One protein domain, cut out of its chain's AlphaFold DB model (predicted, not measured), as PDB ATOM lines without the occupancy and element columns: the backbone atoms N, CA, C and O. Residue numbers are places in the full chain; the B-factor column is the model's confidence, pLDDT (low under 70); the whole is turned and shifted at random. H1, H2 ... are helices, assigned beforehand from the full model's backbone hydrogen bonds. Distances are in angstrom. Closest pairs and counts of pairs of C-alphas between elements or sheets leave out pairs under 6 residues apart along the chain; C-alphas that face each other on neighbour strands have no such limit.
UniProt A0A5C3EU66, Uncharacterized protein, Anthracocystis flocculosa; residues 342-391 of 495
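Overview. This is residues 342 to 391 of the 495 residues of an uncharacterized protein of Anthracocystis flocculosa (UniProt A0A5C3EU66). Two helices meet at their ends in an L: the long H1 makes one arm, the shorter H2 turns off it as the other, and a short tail, residues 388 to 391, follows H2. The 50 printed residues hold H1 and then H2, with no named strand; the class is all helix. The whole is extended, with a radius of gyration of the C-alphas of 16.7 A, and flat, spanning 47 by 30 by 6 A.

Along the chain. Find C-alpha 342 at (-16.869, -76.752, 7.622); from there H1, residues 342 to 370, runs 42.1 A to C-alpha 370 at (-25.166, -35.820, 13.219). H2, residues 372 to 387, runs 22.4 A to C-alpha 387 at (-11.707, -32.461, -8.810).

Arrangement. Look beside Asp 371, the tight link: H1 and H2 touch only at the corner, and only just, with 3 pairs of C-alphas within 8 A. The closest C-alphas, those of Val 368 and Met 374, are 5.6 A apart. H1 touches with residues 368 to 369 alone, H2 with 374 to 375 alone. Their lines stand about perpendicular, only just, at 73 degrees. In H1 and H2 every O i to N i+4 pair is within hydrogen-bond range.

Size, cuts and confidence. The C-alphas farthest apart, those of Ala 342 and Ser 387, are 47.5 A apart. Residues 342 to 364 and 379 to 391 stand free. The printed part has no cut; pLDDT is under 70 at residues 386 to 391.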
ATOM      1  N   ALA A 342     -17.953 -77.718   7.513       86.69
ATOM      2  CA  ALA A 342     -16.869 -76.752   7.622       86.69
ATOM      3  C   ALA A 342     -17.124 -75.533   6.728       86.69
ATOM      4  O   ALA A 342     -16.972 -74.408   7.195       86.69
ATOM      5  N   THR A 343     -17.583 -75.734   5.487       88.56
ATOM      6  CA  THR A 343     -17.955 -74.629   4.597       88.56
ATOM      7  C   THR A 343     -19.154 -73.867   5.138       88.56
ATOM      8  O   THR A 343     -19.122 -72.649   5.119       88.56
ATOM      9  N   MET A 344     -20.162 -74.548   5.692       94.31
ATOM     10  CA  MET A 344     -21.344 -73.912   6.278       94.31
ATOM     11  C   MET A 344     -20.989 -73.064   7.505       94.31
ATOM     12  O   MET A 344     -21.469 -71.943   7.647       94.31
ATOM     13  N   ARG A 345     -20.100 -73.558   8.377       91.38
ATOM     14  CA  ARG A 345     -19.572 -72.766   9.499       91.38
ATOM     15  C   ARG A 345     -18.762 -71.573   9.006       91.38
ATOM     16  O   ARG A 345     -18.917 -70.479   9.535       91.38
ATOM     17  N   ALA A 346     -17.940 -71.762   7.975       84.19
ATOM     18  CA  ALA A 346     -17.181 -70.671   7.377       84.19
ATOM     19  C   ALA A 346     -18.099 -69.619   6.731       84.19
ATOM     20  O   ALA A 346     -17.857 -68.427   6.892       84.19
ATOM     21  N   THR A 347     -19.171 -70.025   6.043       90.81
ATOM     22  CA  THR A 347     -20.162 -69.095   5.483       90.81
ATOM     23  C   THR A 347     -20.948 -68.387   6.576       90.81
ATOM     24  O   THR A 347     -21.187 -67.195   6.447       90.81
ATOM     25  N   HIS A 348     -21.291 -69.078   7.666       95.31
ATOM     26  CA  HIS A 348     -21.961 -68.470   8.815       95.31
ATOM     27  C   HIS A 348     -21.087 -67.395   9.466       95.31
ATOM     28  O   HIS A 348     -21.522 -66.262   9.614       95.31
ATOM     29  N   ALA A 349     -19.820 -67.711   9.747       88.12
ATOM     30  CA  ALA A 349     -18.871 -66.749  10.304       88.12
ATOM     31  C   ALA A 349     -18.634 -65.552   9.363       88.12
ATOM     32  O   ALA A 349     -18.508 -64.411   9.808       88.12
ATOM     33  N   ARG A 350     -18.600 -65.788   8.042       86.69
ATOM     34  CA  ARG A 350     -18.531 -64.705   7.047       86.69
ATOM     35  C   ARG A 350     -19.787 -63.838   7.074       86.69
ATOM     36  O   ARG A 350     -19.651 -62.620   7.036       86.69
ATOM     37  N   LEU A 351     -20.968 -64.443   7.179       95.69
ATOM     38  CA  LEU A 351     -22.238 -63.725   7.254       95.69
ATOM     39  C   LEU A 351     -22.311 -62.854   8.518       95.69
ATOM     40  O   LEU A 351     -22.617 -61.668   8.425       95.69
ATOM     41  N   GLU A 352     -21.952 -63.402   9.680       94.00
ATOM     42  CA  GLU A 352     -21.878 -62.655  10.943       94.00
ATOM     43  C   GLU A 352     -20.931 -61.457  10.833       94.00
ATOM     44  O   GLU A 352     -21.275 -60.343  11.232       94.00
ATOM     45  N   LYS A 353     -19.763 -61.656  10.210       88.62
ATOM     46  CA  LYS A 353     -18.805 -60.577   9.965       88.62
ATOM     47  C   LYS A 353     -19.371 -59.504   9.035       88.62
ATOM     48  O   LYS A 353     -19.189 -58.319   9.299       88.62
ATOM     49  N   THR A 354     -20.064 -59.889   7.961       92.31
ATOM     50  CA  THR A 354     -20.690 -58.915   7.052       92.31
ATOM     51  C   THR A 354     -21.805 -58.132   7.731       92.31
ATOM     52  O   THR A 354     -21.871 -56.920   7.559       92.31
ATOM     53  N   LEU A 355     -22.623 -58.782   8.563       96.50
ATOM     54  CA  LEU A 355     -23.674 -58.114   9.329       96.50
ATOM     55  C   LEU A 355     -23.086 -57.112  10.326       96.50
ATOM     56  O   LEU A 355     -23.552 -55.979  10.399       96.50
ATOM     57  N   HIS A 356     -22.018 -57.490  11.033       90.31
ATOM     58  CA  HIS A 356     -21.320 -56.576  11.933       90.31
ATOM     59  C   HIS A 356     -20.740 -55.366  11.187       90.31
ATOM     60  O   HIS A 356     -20.890 -54.234  11.637       90.31
ATOM     61  N   ASN A 357     -20.136 -55.583  10.016       86.25
ATOM     62  CA  ASN A 357     -19.606 -54.496   9.196       86.25
ATOM     63  C   ASN A 357     -20.704 -53.548   8.694       86.25
ATOM     64  O   ASN A 357     -20.487 -52.340   8.684       86.25
ATOM     65  N   ILE A 358     -21.873 -54.069   8.302       93.44
ATOM     66  CA  ILE A 358     -23.026 -53.250   7.893       93.44
ATOM     67  C   ILE A 358     -23.520 -52.397   9.065       93.44
ATOM     68  O   ILE A 358     -23.780 -51.209   8.888       93.44
ATOM     69  N   GLU A 359     -23.599 -52.968  10.267       94.31
ATOM     70  CA  GLU A 359     -24.032 -52.230  11.456       94.31
ATOM     71  C   GLU A 359     -23.034 -51.127  11.833       94.31
ATOM     72  O   GLU A 359     -23.417 -49.982  12.071       94.31
ATOM     73  N   VAL A 360     -21.733 -51.425  11.793       89.12
ATOM     74  CA  VAL A 360     -20.681 -50.418  11.994       89.12
ATOM     75  C   VAL A 360     -20.748 -49.335  10.913       89.12
ATOM     76  O   VAL A 360     -20.644 -48.149  11.231       89.12
ATOM     77  N   ALA A 361     -20.973 -49.699   9.648       89.31
ATOM     78  CA  ALA A 361     -21.141 -48.748   8.548       89.31
ATOM     79  C   ALA A 361     -22.373 -47.846   8.747       89.31
ATOM     80  O   ALA A 361     -22.325 -46.646   8.481       89.31
ATOM     81  N   ARG A 362     -23.473 -48.392   9.274       91.94
ATOM     82  CA  ARG A 362     -24.670 -47.617   9.608       91.94
ATOM     83  C   ARG A 362     -24.413 -46.644  10.756       91.94
ATOM     84  O   ARG A 362     -24.726 -45.465  10.620       91.94
ATOM     85  N   ILE A 363     -23.821 -47.109  11.856       91.25
ATOM     86  CA  ILE A 363     -23.511 -46.266  13.021       91.25
ATOM     87  C   ILE A 363     -22.544 -45.152  12.622       91.25
ATOM     88  O   ILE A 363     -22.768 -43.991  12.958       91.25
ATOM     89  N   THR A 364     -21.492 -45.475  11.869       84.56
ATOM     90  CA  THR A 364     -20.542 -44.469  11.371       84.56
ATOM     91  C   THR A 364     -21.230 -43.456  10.464       84.56
ATOM     92  O   THR A 364     -21.033 -42.259  10.658       84.56
ATOM     93  N   ARG A 365     -22.113 -43.894   9.556       88.25
ATOM     94  CA  ARG A 365     -22.941 -42.993   8.743       88.25
ATOM     95  C   ARG A 365     -23.797 -42.073   9.619       88.25
ATOM     96  O   ARG A 365     -23.765 -40.864   9.424       88.25
ATOM     97  N   GLU A 366     -24.533 -42.601  10.594       90.31
ATOM     98  CA  GLU A 366     -25.382 -41.796  11.488       90.31
ATOM     99  C   GLU A 366     -24.574 -40.795  12.337       90.31
ATOM    100  O   GLU A 366     -25.011 -39.658  12.524       90.31
ATOM    101  N   VAL A 367     -23.387 -41.180  12.819       88.56
ATOM    102  CA  VAL A 367     -22.470 -40.288  13.553       88.56
ATOM    103  C   VAL A 367     -21.969 -39.161  12.652       88.56
ATOM    104  O   VAL A 367     -22.005 -38.002  13.061       88.56
ATOM    105  N   VAL A 368     -21.567 -39.485  11.419       89.19
ATOM    106  CA  VAL A 368     -21.119 -38.495  10.429       89.19
ATOM    107  C   VAL A 368     -22.233 -37.499  10.114       89.19
ATOM    108  O   VAL A 368     -21.972 -36.302  10.108       89.19
ATOM    109  N   TRP A 369     -23.476 -37.954   9.914       89.69
ATOM    110  CA  TRP A 369     -24.604 -37.061   9.606       89.69
ATOM    111  C   TRP A 369     -25.049 -36.186  10.782       89.69
ATOM    112  O   TRP A 369     -25.606 -35.113  10.559       89.69
ATOM    113  N   ARG A 370     -24.823 -36.617  12.029       91.44
ATOM    114  CA  ARG A 370     -25.166 -35.820  13.219       91.44
ATOM    115  C   ARG A 370     -24.153 -34.720  13.530       91.44
ATOM    116  O   ARG A 370     -24.534 -33.743  14.169       91.44
ATOM    117  N   ASP A 371     -22.899 -34.860  13.103       92.00
ATOM    118  CA  ASP A 371     -21.865 -33.844  13.306       92.00
ATOM    119  C   ASP A 371     -21.721 -32.944  12.060       92.00
ATOM    120  O   ASP A 371     -21.114 -33.355  11.064       92.00
ATOM    121  N   PRO A 372     -22.205 -31.683  12.092       92.06
ATOM    122  CA  PRO A 372     -22.104 -30.775  10.950       92.06
ATOM    123  C   PRO A 372     -20.649 -30.471  10.551       92.06
ATOM    124  O   PRO A 372     -20.397 -30.093   9.405       92.06
ATOM    125  N   GLY A 373     -19.681 -30.638  11.461       92.94
ATOM    126  CA  GLY A 373     -18.258 -30.519  11.156       92.94
ATOM    127  C   GLY A 373     -17.731 -31.679  10.309       92.94
ATOM    128  O   GLY A 373     -16.945 -31.449   9.389       92.94
ATOM    129  N   MET A 374     -18.183 -32.912  10.567       81.69
ATOM    130  CA  MET A 374     -17.823 -34.075   9.744       81.69
ATOM    131  C   MET A 374     -18.505 -34.051   8.380       81.69
ATOM    132  O   MET A 374     -17.841 -34.348   7.392       81.69
ATOM    133  N   VAL A 375     -19.777 -33.641   8.301       90.62
ATOM    134  CA  VAL A 375     -20.479 -33.502   7.011       90.62
ATOM    135  C   VAL A 375     -19.718 -32.564   6.075       90.62
ATOM    136  O   VAL A 375     -19.514 -32.903   4.913       90.62
ATOM    137  N   ARG A 376     -19.231 -31.421   6.584       90.38
ATOM    138  CA  ARG A 376     -18.405 -30.496   5.792       90.38
ATOM    139  C   ARG A 376     -17.107 -31.144   5.328       90.38
ATOM    140  O   ARG A 376     -16.822 -31.092   4.146       90.38
ATOM    141  N   LYS A 377     -16.376 -31.833   6.211       89.19
ATOM    142  CA  LYS A 377     -15.139 -32.535   5.825       89.19
ATOM    143  C   LYS A 377     -15.367 -33.628   4.781       89.19
ATOM    144  O   LYS A 377     -14.520 -33.808   3.918       89.19
ATOM    145  N   VAL A 378     -16.474 -34.364   4.867       84.94
ATOM    146  CA  VAL A 378     -16.839 -35.393   3.881       84.94
ATOM    147  C   VAL A 378     -17.223 -34.750   2.550       84.94
ATOM    148  O   VAL A 378     -16.796 -35.238   1.510       84.94
ATOM    149  N   ALA A 379     -17.966 -33.642   2.569       86.62
ATOM    150  CA  ALA A 379     -18.281 -32.874   1.367       86.62
ATOM    151  C   ALA A 379     -17.022 -32.267   0.725       86.62
ATOM    152  O   ALA A 379     -16.853 -32.379  -0.482       86.62
ATOM    153  N   ASP A 380     -16.115 -31.698   1.525       88.50
ATOM    154  CA  ASP A 380     -14.830 -31.160   1.067       88.50
ATOM    155  C   ASP A 380     -13.942 -32.271   0.488       88.50
ATOM    156  O   ASP A 380     -13.311 -32.082  -0.548       88.50
ATOM    157  N   TRP A 381     -13.922 -33.447   1.127       84.31
ATOM    158  CA  TRP A 381     -13.207 -34.624   0.634       84.31
ATOM    159  C   TRP A 381     -13.789 -35.134  -0.687       84.31
ATOM    160  O   TRP A 381     -13.028 -35.380  -1.616       84.31
ATOM    161  N   HIS A 382     -15.117 -35.237  -0.807       81.00
ATOM    162  CA  HIS A 382     -15.772 -35.599  -2.066       81.00
ATOM    163  C   HIS A 382     -15.511 -34.563  -3.160       81.00
ATOM    164  O   HIS A 382     -15.181 -34.946  -4.273       81.00
ATOM    165  N   ALA A 383     -15.579 -33.267  -2.848       81.19
ATOM    166  CA  ALA A 383     -15.272 -32.202  -3.798       81.19
ATOM    167  C   ALA A 383     -13.797 -32.229  -4.237       81.19
ATOM    168  O   ALA A 383     -13.500 -32.004  -5.410       81.19
ATOM    169  N   GLN A 384     -12.868 -32.551  -3.325       79.88
ATOM    170  CA  GLN A 384     -11.466 -32.798  -3.671       79.88
ATOM    171  C   GLN A 384     -11.322 -34.017  -4.583       79.88
ATOM    172  O   GLN A 384     -10.674 -33.909  -5.620       79.88
ATOM    173  N   GLN A 385     -11.971 -35.132  -4.252       74.19
ATOM    174  CA  GLN A 385     -11.890 -36.373  -5.022       74.19
ATOM    175  C   GLN A 385     -12.589 -36.292  -6.387       74.19
ATOM    176  O   GLN A 385     -12.224 -37.004  -7.309       74.19
ATOM    177  N   GLU A 386     -13.593 -35.434  -6.542       69.12
ATOM    178  CA  GLU A 386     -14.260 -35.192  -7.824       69.12
ATOM    179  C   GLU A 386     -13.437 -34.239  -8.712       69.12
ATOM    180  O   GLU A 386     -13.477 -34.329  -9.937       69.12
ATOM    181  N   SER A 387     -12.640 -33.350  -8.099       69.62
ATOM    182  CA  SER A 387     -11.707 -32.461  -8.810       69.62
ATOM    183  C   SER A 387     -10.396 -33.140  -9.216       69.62
ATOM    184  O   SER A 387      -9.755 -32.749 -10.192       69.62
ATOM    185  N   GLU A 388      -9.995 -34.158  -8.465       61.16
ATOM    186  CA  GLU A 388      -8.807 -34.957  -8.698       61.16
ATOM    187  C   GLU A 388      -9.300 -36.253  -9.341       61.16
ATOM    188  O   GLU A 388      -9.793 -37.097  -8.610       61.16
ATOM    189  N   ASP A 389      -9.234 -36.391 -10.678       61.09
ATOM    190  CA  ASP A 389      -9.642 -37.564 -11.497       61.09
ATOM    191  C   ASP A 389      -8.866 -38.840 -11.097       61.09
ATOM    192  O   ASP A 389      -8.100 -39.449 -11.844       61.09
ATOM    193  N   THR A 390      -9.007 -39.211  -9.835       52.03
ATOM    194  CA  THR A 390      -8.364 -40.310  -9.152       52.03
ATOM    195  C   THR A 390      -9.319 -41.466  -9.275       52.03
ATOM    196  O   THR A 390      -9.969 -41.913  -8.327       52.03
ATOM    197  N   ARG A 391      -9.342 -42.023 -10.491       58.94
ATOM    198  CA  ARG A 391      -9.504 -43.469 -10.610       58.94
ATOM    199  C   ARG A 391      -8.650 -44.109  -9.511       58.94
ATOM    200  O   ARG A 391      -7.500 -43.690  -9.355       58.94
TER     201      ARG A 391